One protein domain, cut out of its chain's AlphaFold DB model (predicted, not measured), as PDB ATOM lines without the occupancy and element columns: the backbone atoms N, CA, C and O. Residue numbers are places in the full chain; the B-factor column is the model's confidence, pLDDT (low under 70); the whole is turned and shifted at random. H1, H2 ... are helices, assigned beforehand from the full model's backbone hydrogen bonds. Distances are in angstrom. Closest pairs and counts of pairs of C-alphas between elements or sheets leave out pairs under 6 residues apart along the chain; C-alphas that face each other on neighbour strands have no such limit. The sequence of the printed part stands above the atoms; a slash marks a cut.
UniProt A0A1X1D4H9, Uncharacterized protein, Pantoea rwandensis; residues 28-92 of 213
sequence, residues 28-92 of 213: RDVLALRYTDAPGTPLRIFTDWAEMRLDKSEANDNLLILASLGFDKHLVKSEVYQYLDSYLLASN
ATOM      1  N   ARG A  28     156.341 194.449 155.937       90.44
ATOM      2  CA  ARG A  28     156.747 193.065 155.645       90.44
ATOM      3  C   ARG A  28     158.233 192.878 155.923       90.44
ATOM      4  O   ARG A  28     158.612 191.883 156.529       90.44
ATOM      5  N   ASP A  29     159.046 193.854 155.533       89.12
ATOM      6  CA  ASP A  29     160.488 193.841 155.782       89.12
ATOM      7  C   ASP A  29     160.803 193.920 157.286       89.12
ATOM      8  O   ASP A  29     161.618 193.159 157.801       89.12
ATOM      9  N   VAL A  30     160.093 194.784 158.019       91.38
ATOM     10  CA  VAL A  30     160.231 194.917 159.480       91.38
ATOM     11  C   VAL A  30     159.845 193.625 160.205       91.38
ATOM     12  O   VAL A  30     160.538 193.191 161.127       91.38
ATOM     13  N   LEU A  31     158.764 192.973 159.772       92.00
ATOM     14  CA  LEU A  31     158.341 191.680 160.310       92.00
ATOM     15  C   LEU A  31     159.363 190.578 160.019       92.00
ATOM     16  O   LEU A  31     159.595 189.730 160.879       92.00
ATOM     17  N   ALA A  32     160.000 190.605 158.847       88.44
ATOM     18  CA  ALA A  32     161.061 189.667 158.510       88.44
ATOM     19  C   ALA A  32     162.276 189.816 159.426       88.44
ATOM     20  O   ALA A  32     162.767 188.822 159.949       88.44
ATOM     21  N   LEU A  33     162.722 191.054 159.659       88.19
ATOM     22  CA  LEU A  33     163.839 191.356 160.556       88.19
ATOM     23  C   LEU A  33     163.548 190.939 162.001       88.19
ATOM     24  O   LEU A  33     164.414 190.387 162.676       88.19
ATOM     25  N   ARG A  34     162.314 191.156 162.471       90.00
ATOM     26  CA  ARG A  34     161.871 190.648 163.777       90.00
ATOM     27  C   ARG A  34     161.880 189.119 163.825       90.00
ATOM     28  O   ARG A  34     162.218 188.559 164.860       90.00
ATOM     29  N   TYR A  35     161.467 188.453 162.747       86.56
ATOM     30  CA  TYR A  35     161.376 186.993 162.675       86.56
ATOM     31  C   TYR A  35     162.744 186.309 162.639       86.56
ATOM     32  O   TYR A  35     162.946 185.339 163.365       86.56
ATOM     33  N   THR A  36     163.675 186.797 161.814       81.81
ATOM     34  CA  THR A  36     165.032 186.229 161.735       81.81
ATOM     35  C   THR A  36     165.787 186.411 163.042       81.81
ATOM     36  O   THR A  36     166.611 185.576 163.402       81.81
ATOM     37  N   ASP A  37     165.495 187.507 163.743       82.75
ATOM     38  CA  ASP A  37     166.022 187.837 165.056       82.75
ATOM     39  C   ASP A  37     167.556 187.747 165.172       82.75
ATOM     40  O   ASP A  37     168.119 187.451 166.233       82.75
ATOM     41  N   ALA A  38     168.245 187.996 164.057       76.00
ATOM     42  CA  ALA A  38     169.666 187.727 163.927       76.00
ATOM     43  C   ALA A  38     170.491 188.562 164.928       76.00
ATOM     44  O   ALA A  38     170.187 189.744 165.163       76.00
ATOM     45  N   PRO A  39     171.566 187.999 165.513       73.19
ATOM     46  CA  PRO A  39     172.497 188.766 166.330       73.19
ATOM     47  C   PRO A  39     173.012 189.994 165.570       73.19
ATOM     48  O   PRO A  39     173.488 189.883 164.445       73.19
ATOM     49  N   GLY A  40     172.918 191.172 166.190       72.06
ATOM     50  CA  GLY A  40     173.341 192.427 165.562       72.06
ATOM     51  C   GLY A  40     172.300 193.092 164.656       72.06
ATOM     52  O   GLY A  40     172.638 194.092 164.028       72.06
ATOM     53  N   THR A  41     171.050 192.604 164.615       78.94
ATOM     54  CA  THR A  41     169.948 193.285 163.909       78.94
ATOM     55  C   THR A  41     169.877 194.766 164.321       78.94
ATOM     56  O   THR A  41     169.752 195.064 165.517       78.94
ATOM     57  N   PRO A  42     169.954 195.716 163.370       83.00
ATOM     58  CA  PRO A  42     169.962 197.134 163.691       83.00
ATOM     59  C   PRO A  42     168.576 197.598 164.149       83.00
ATOM     60  O   PRO A  42     167.672 197.816 163.348       83.00
ATOM     61  N   LEU A  43     168.421 197.807 165.459       89.81
ATOM     62  CA  LEU A  43     167.144 198.193 166.074       89.81
ATOM     63  C   LEU A  43     166.593 199.541 165.578       89.81
ATOM     64  O   LEU A  43     165.385 199.755 165.627       89.81
ATOM     65  N   ARG A  44     167.457 200.429 165.064       90.62
ATOM     66  CA  ARG A  44     167.040 201.722 164.490       90.62
ATOM     67  C   ARG A  44     166.108 201.570 163.290       90.62
ATOM     68  O   ARG A  44     165.239 202.403 163.095       90.62
ATOM     69  N   ILE A  45     166.195 200.461 162.554       89.12
ATOM     70  CA  ILE A  45     165.285 200.192 161.433       89.12
ATOM     71  C   ILE A  45     163.812 200.235 161.870       89.12
ATOM     72  O   ILE A  45     162.957 200.732 161.140       89.12
ATOM     73  N   PHE A  46     163.505 199.729 163.065       92.88
ATOM     74  CA  PHE A  46     162.139 199.678 163.584       92.88
ATOM     75  C   PHE A  46     161.619 201.068 163.957       92.88
ATOM     76  O   PHE A  46     160.452 201.372 163.711       92.88
ATOM     77  N   THR A  47     162.486 201.905 164.529       93.38
ATOM     78  CA  THR A  47     162.143 203.271 164.942       93.38
ATOM     79  C   THR A  47     161.988 204.179 163.725       93.38
ATOM     80  O   THR A  47     160.984 204.873 163.620       93.38
ATOM     81  N   ASP A  48     162.897 204.077 162.750       91.56
ATOM     82  CA  ASP A  48     162.858 204.849 161.500       91.56
ATOM     83  C   ASP A  48     161.616 204.482 160.666       91.56
ATOM     84  O   ASP A  48     160.940 205.338 160.089       91.56
ATOM     85  N   TRP A  49     161.258 203.192 160.635       92.25
ATOM     86  CA  TRP A  49     160.010 202.748 160.018       92.25
ATOM     87  C   TRP A  49     158.778 203.325 160.728       92.25
ATOM     88  O   TRP A  49     157.838 203.755 160.058       92.25
ATOM     89  N   ALA A  50     158.770 203.351 162.065       92.50
ATOM     90  CA  ALA A  50     157.657 203.903 162.833       92.50
ATOM     91  C   ALA A  50     157.491 205.413 162.598       92.50
ATOM     92  O   ALA A  50     156.366 205.864 162.381       92.50
ATOM     93  N   GLU A  51     158.585 206.176 162.547       90.50
ATOM     94  CA  GLU A  51     158.577 207.600 162.180       90.50
ATOM     95  C   GLU A  51     157.946 207.817 160.798       90.50
ATOM     96  O   GLU A  51     156.987 208.578 160.662       90.50
ATOM     97  N   MET A  52     158.374 207.048 159.790       89.88
ATOM     98  CA  MET A  52     157.796 207.116 158.443       89.88
ATOM     99  C   MET A  52     156.284 206.815 158.432       89.88
ATOM    100  O   MET A  52     155.539 207.351 157.603       89.88
ATOM    101  N   ARG A  53     155.798 205.929 159.309       88.50
ATOM    102  CA  ARG A  53     154.361 205.626 159.422       88.50
ATOM    103  C   ARG A  53     153.579 206.770 160.061       88.50
ATOM    104  O   ARG A  53     152.484 207.080 159.590       88.50
ATOM    105  N   LEU A  54     154.144 207.425 161.073       88.19
ATOM    106  CA  LEU A  54     153.540 208.601 161.704       88.19
ATOM    107  C   LEU A  54     153.435 209.773 160.721       88.19
ATOM    108  O   LEU A  54     152.387 210.414 160.660       88.19
ATOM    109  N   ASP A  55     154.449 209.981 159.875       83.75
ATOM    110  CA  ASP A  55     154.425 210.999 158.811       83.75
ATOM    111  C   ASP A  55     153.292 210.766 157.800       83.75
ATOM    112  O   ASP A  55     152.719 211.705 157.245       83.75
ATOM    113  N   LYS A  56     152.895 209.503 157.605       81.56
ATOM    114  CA  LYS A  56     151.744 209.106 156.779       81.56
ATOM    115  C   LYS A  56     150.400 209.206 157.515       81.56
ATOM    116  O   LYS A  56     149.391 208.724 157.006       81.56
ATOM    117  N   SER A  57     150.368 209.881 158.667       75.25
ATOM    118  CA  SER A  57     149.181 210.125 159.500       75.25
ATOM    119  C   SER A  57     148.538 208.861 160.094       75.25
ATOM    120  O   SER A  57     147.334 208.843 160.360       75.25
ATOM    121  N   GLU A  58     149.320 207.803 160.346       77.06
ATOM    122  CA  GLU A  58     148.857 206.648 161.128       77.06
ATOM    123  C   GLU A  58     148.850 206.989 162.625       77.06
ATOM    124  O   GLU A  58     149.862 206.887 163.312       77.06
ATOM    125  N   ALA A  59     147.694 207.401 163.148       77.94
ATOM    126  CA  ALA A  59     147.531 207.686 164.571       77.94
ATOM    127  C   ALA A  59     147.471 206.380 165.387       77.94
ATOM    128  O   ALA A  59     146.417 205.752 165.495       77.94
ATOM    129  N   ASN A  60     148.607 205.963 165.952       89.38
ATOM    130  CA  ASN A  60     148.695 204.824 166.862       89.38
ATOM    131  C   ASN A  60     149.727 205.092 167.967       89.38
ATOM    132  O   ASN A  60     150.901 205.327 167.677       89.38
ATOM    133  N   ASP A  61     149.304 205.001 169.229       92.56
ATOM    134  CA  ASP A  61     150.166 205.276 170.386       92.56
ATOM    135  C   ASP A  61     151.387 204.347 170.441       92.56
ATOM    136  O   ASP A  61     152.477 204.784 170.795       92.56
ATOM    137  N   ASN A  62     151.254 203.085 170.017       94.88
ATOM    138  CA  ASN A  62     152.384 202.156 169.976       94.88
ATOM    139  C   ASN A  62     153.402 202.537 168.893       94.88
ATOM    140  O   ASN A  62     154.598 202.367 169.116       94.88
ATOM    141  N   LEU A  63     152.958 203.078 167.747       92.75
ATOM    142  CA  LEU A  63     153.880 203.626 166.741       92.75
ATOM    143  C   LEU A  63     154.579 204.876 167.257       92.75
ATOM    144  O   LEU A  63     155.774 205.027 167.029       92.75
ATOM    145  N   LEU A  64     153.858 205.749 167.966       94.31
ATOM    146  CA  LEU A  64     154.441 206.947 168.565       94.31
ATOM    147  C   LEU A  64     155.534 206.585 169.570       94.31
ATOM    148  O   LEU A  64     156.623 207.156 169.524       94.31
ATOM    149  N   ILE A  65     155.264 205.614 170.445       95.06
ATOM    150  CA  ILE A  65     156.256 205.153 171.413       95.06
ATOM    151  C   ILE A  65     157.434 204.503 170.683       95.06
ATOM    152  O   ILE A  65     158.574 204.882 170.940       95.06
ATOM    153  N   LEU A  66     157.182 203.604 169.726       95.12
ATOM    154  CA  LEU A  66     158.239 202.951 168.952       95.12
ATOM    155  C   LEU A  66     159.133 203.961 168.216       95.12
ATOM    156  O   LEU A  66     160.352 203.837 168.273       95.12
ATOM    157  N   ALA A  67     158.554 204.981 167.583       93.44
ATOM    158  CA  ALA A  67     159.303 206.071 166.960       93.44
ATOM    159  C   ALA A  67     160.135 206.842 167.995       93.44
ATOM    160  O   ALA A  67     161.319 207.089 167.784       93.44
ATOM    161  N   SER A  68     159.552 207.152 169.160       94.25
ATOM    162  CA  SER A  68     160.243 207.901 170.215       94.25
ATOM    163  C   SER A  68     161.482 207.191 170.774       94.25
ATOM    164  O   SER A  68     162.429 207.863 171.181       94.25
ATOM    165  N   LEU A  69     161.538 205.855 170.715       94.88
ATOM    166  CA  LEU A  69     162.740 205.103 171.086       94.88
ATOM    167  C   LEU A  69     163.946 205.466 170.203       94.88
ATOM    168  O   LEU A  69     165.084 205.340 170.642       94.88
ATOM    169  N   GLY A  70     163.738 205.974 168.982       89.94
ATOM    170  CA  GLY A  70     164.817 206.410 168.083       89.94
ATOM    171  C   GLY A  70     165.723 207.503 168.674       89.94
ATOM    172  O   GLY A  70     166.908 207.589 168.311       89.94
ATOM    173  N   PHE A  71     165.201 208.286 169.632       90.19
ATOM    174  CA  PHE A  71     165.943 209.302 170.388       90.19
ATOM    175  C   PHE A  71     166.857 208.713 171.469       90.19
ATOM    176  O   PHE A  71     167.793 209.389 171.919       90.19
ATOM    177  N   ASP A  72     166.639 207.461 171.867       90.88
ATOM    178  CA  ASP A  72     167.474 206.805 172.856       90.88
ATOM    179  C   ASP A  72     168.839 206.433 172.271       90.88
ATOM    180  O   ASP A  72     169.002 205.954 171.144       90.88
ATOM    181  N   LYS A  73     169.878 206.637 173.084       87.44
ATOM    182  CA  LYS A  73     171.251 206.254 172.720       87.44
ATOM    183  C   LYS A  73     171.439 204.739 172.704       87.44
ATOM    184  O   LYS A  73     172.308 204.241 171.989       87.44
ATOM    185  N   HIS A  74     170.647 204.025 173.502       90.19
ATOM    186  CA  HIS A  74     170.754 202.588 173.714       90.19
ATOM    187  C   HIS A  74     169.378 201.945 173.583       90.19
ATOM    188  O   HIS A  74     168.635 201.850 174.553       90.19
ATOM    189  N   LEU A  75     169.061 201.496 172.370       91.06
ATOM    190  CA  LEU A  75     167.823 200.780 172.094       91.06
ATOM    191  C   LEU A  75     167.825 199.410 172.779       91.06
ATOM    192  O   LEU A  75     168.765 198.626 172.623       91.06
ATOM    193  N   VAL A  76     166.745 199.112 173.499       92.75
ATOM    194  CA  VAL A  76     166.527 197.811 174.133       92.75
ATOM    195  C   VAL A  76     165.650 196.954 173.225       92.75
ATOM    196  O   VAL A  76     164.486 197.259 172.980       92.75
ATOM    197  N   LYS A  77     166.199 195.837 172.742       92.31
ATOM    198  CA  LYS A  77     165.532 194.929 171.793       92.31
ATOM    199  C   LYS A  77     164.139 194.476 172.246       92.31
ATOM    200  O   LYS A  77     163.204 194.495 171.454       92.31
ATOM    201  N   SER A  78     163.992 194.086 173.514       92.75
ATOM    202  CA  SER A  78     162.705 193.627 174.052       92.75
ATOM    203  C   SER A  78     161.637 194.716 174.017       92.75
ATOM    204  O   SER A  78     160.476 194.418 173.769       92.75
ATOM    205  N   GLU A  79     162.030 195.968 174.233       94.50
ATOM    206  CA  GLU A  79     161.125 197.113 174.216       94.50
ATOM    207  C   GLU A  79     160.680 197.445 172.788       94.50
ATOM    208  O   GLU A  79     159.485 197.556 172.517       94.50
ATOM    209  N   VAL A  80     161.629 197.483 171.847       95.00
ATOM    210  CA  VAL A  80     161.355 197.668 170.413       95.00
ATOM    211  C   VAL A  80     160.348 196.629 169.914       95.00
ATOM    212  O   VAL A  80     159.349 196.972 169.282       95.00
ATOM    213  N   TYR A  81     160.574 195.352 170.231       94.62
ATOM    214  CA  TYR A  81     159.682 194.277 169.798       94.62
ATOM    215  C   TYR A  81     158.326 194.325 170.499       94.62
ATOM    216  O   TYR A  81     157.309 194.108 169.845       94.62
ATOM    217  N   GLN A  82     158.285 194.669 171.788       95.81
ATOM    218  CA  GLN A  82     157.035 194.812 172.529       95.81
ATOM    219  C   GLN A  82     156.113 195.864 171.896       95.81
ATOM    220  O   GLN A  82     154.913 195.612 171.751       95.81
ATOM    221  N   TYR A  83     156.638 197.029 171.509       96.00
ATOM    222  CA  TYR A  83     155.814 198.076 170.897       96.00
ATOM    223  C   TYR A  83     155.422 197.755 169.456       96.00
ATOM    224  O   TYR A  83     154.289 198.039 169.066       96.00
ATOM    225  N   LEU A  84     156.290 197.086 168.690       94.94
ATOM    226  CA  LEU A  84     155.909 196.547 167.383       94.94
ATOM    227  C   LEU A  84     154.754 195.539 167.515       94.94
ATOM    228  O   LEU A  84     153.751 195.655 166.814       94.94
ATOM    229  N   ASP A  85     154.842 194.597 168.452       94.12
ATOM    230  CA  ASP A  85     153.798 193.590 168.679       94.12
ATOM    231  C   ASP A  85     152.483 194.216 169.142       94.12
ATOM    232  O   ASP A  85     151.404 193.851 168.670       94.12
ATOM    233  N   SER A  86     152.577 195.211 170.025       94.94
ATOM    234  CA  SER A  86     151.421 195.964 170.512       94.94
ATOM    235  C   SER A  86     150.747 196.750 169.383       94.94
ATOM    236  O   SER A  86     149.517 196.785 169.315       94.94
ATOM    237  N   TYR A  87     151.521 197.323 168.453       94.56
ATOM    238  CA  TYR A  87     150.987 197.957 167.244       94.56
ATOM    239  C   TYR A  87     150.227 196.963 166.359       94.56
ATOM    240  O   TYR A  87     149.109 197.269 165.933       94.56
ATOM    241  N   LEU A  88     150.808 195.787 166.097       93.31
ATOM    242  CA  LEU A  88     150.186 194.754 165.262       93.31
ATOM    243  C   LEU A  88     148.848 194.308 165.855       93.31
ATOM    244  O   LEU A  88     147.847 194.242 165.140       93.31
ATOM    245  N   LEU A  89     148.819 194.081 167.171       93.25
ATOM    246  CA  LEU A  89     147.613 193.704 167.901       93.25
ATOM    247  C   LEU A  89     146.552 194.814 167.864       93.25
ATOM    248  O   LEU A  89     145.405 194.553 167.506       93.25
ATOM    249  N   ALA A  90     146.927 196.052 168.197       92.19
ATOM    250  CA  ALA A  90     146.004 197.189 168.239       92.19
ATOM    251  C   ALA A  90     145.414 197.527 166.861       92.19
ATOM    252  O   ALA A  90     144.265 197.951 166.764       92.19
ATOM    253  N   SER A  91     146.188 197.310 165.798       89.88
ATOM    254  CA  SER A  91     145.776 197.574 164.415       89.88
ATOM    255  C   SER A  91     145.073 196.381 163.759       89.88
ATOM    256  O   SER A  91     144.736 196.448 162.577       89.88
ATOM    257  N   ASN A  92     144.854 195.290 164.503       89.44
ATOM    258  CA  ASN A  92     144.275 194.037 164.014       89.44
ATOM    259  C   ASN A  92     144.987 193.502 162.753       89.44
ATOM    260  O   ASN A  92     144.353 193.008 161.817       89.44
TER     261      ASN A  92
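This is residues 28 to 92 of the 213 residues of an uncharacterized protein of Pantoea rwandensis (UniProt A0A1X1D4H9). Four short helices make a compact, rounded body in which H3 and H4 form a helical hairpin, H2 packs on H3 and crosses it steeply, and H1 sits more loosely near the first residues of H2, with one of its residues coming close to H4. The links at residues 37 to 43 and 56 to 60 hold Pro 39 and Ser 57, whose C-alphas are the two farthest apart. The printed part has 65 residues, with four named helices in the order H1, H2, H3, H4 and no named strand, and its class is all helix. It is compact, with a radius of gyration of the C-alphas of 11.0 A and spans of 32 by 26 by 17 A.

H1 is residues 28 to 36 and begins at C-alpha 28 (156.747, 193.065, 155.645). H2 is residues 44 to 55, 16.7 A from first to last C-alpha, and begins at C-alpha 44 (167.040, 201.722, 164.490). H3 is residues 61 to 71, 16.3 A long. H4, the longest with 14 residues, is residues 77 to 90, 20.0 A long, and ends at C-alpha 90 (146.004, 197.189, 168.239).

H2 is the hub and touches the three other helices. It touches H3 with 21 pairs of C-alphas within 8 A, the closest being Thr 47 and Ala 67 at 4.5 A, at a steep tilt of 53 degrees, opposite ways. H3 touches H4, the closest C-alphas being those of Asn 62 and Tyr 87, 5.2 A apart; this hairpin has a shallow tilt of 24 degrees, opposite ways. H2, with residues 46 to 47 alone, only just touches residues 80 to 84 of H4, with 3 pairs of C-alphas within 8 A. The closest of these are Phe 46 and Val 80 at 7.2 A, and the two helices run the same way at a shallow tilt of 34 degrees, only just short of steep. H1 and H2 are a helical hairpin that only just touches, with 3 such pairs, on residues 45 to 49 of H2 alone; the closest C-alphas are those of Val 30 and Phe 46, 6.6 A apart, and the tilt is a shallow 25 degrees, opposite ways. H1 and H4 are close but not clearly touching, the C-alphas of Arg 34 and Tyr 81 being 7.4 A apart. H1 and H3 are apart. In H1, H2 and H4 every O i to N i+4 pair is within hydrogen-bond range; in H3 5 of 7 are.

The C-alphas of Pro 39 and Ser 57, the two farthest apart, are 32.3 A from each other. The printed part has no cut. The links from H2 to H3 and from H3 to H4 are tight, and that from H1 to H2 is short; no link is long. The mean pLDDT of the printed part is 89.5, and no printed residue is under 70.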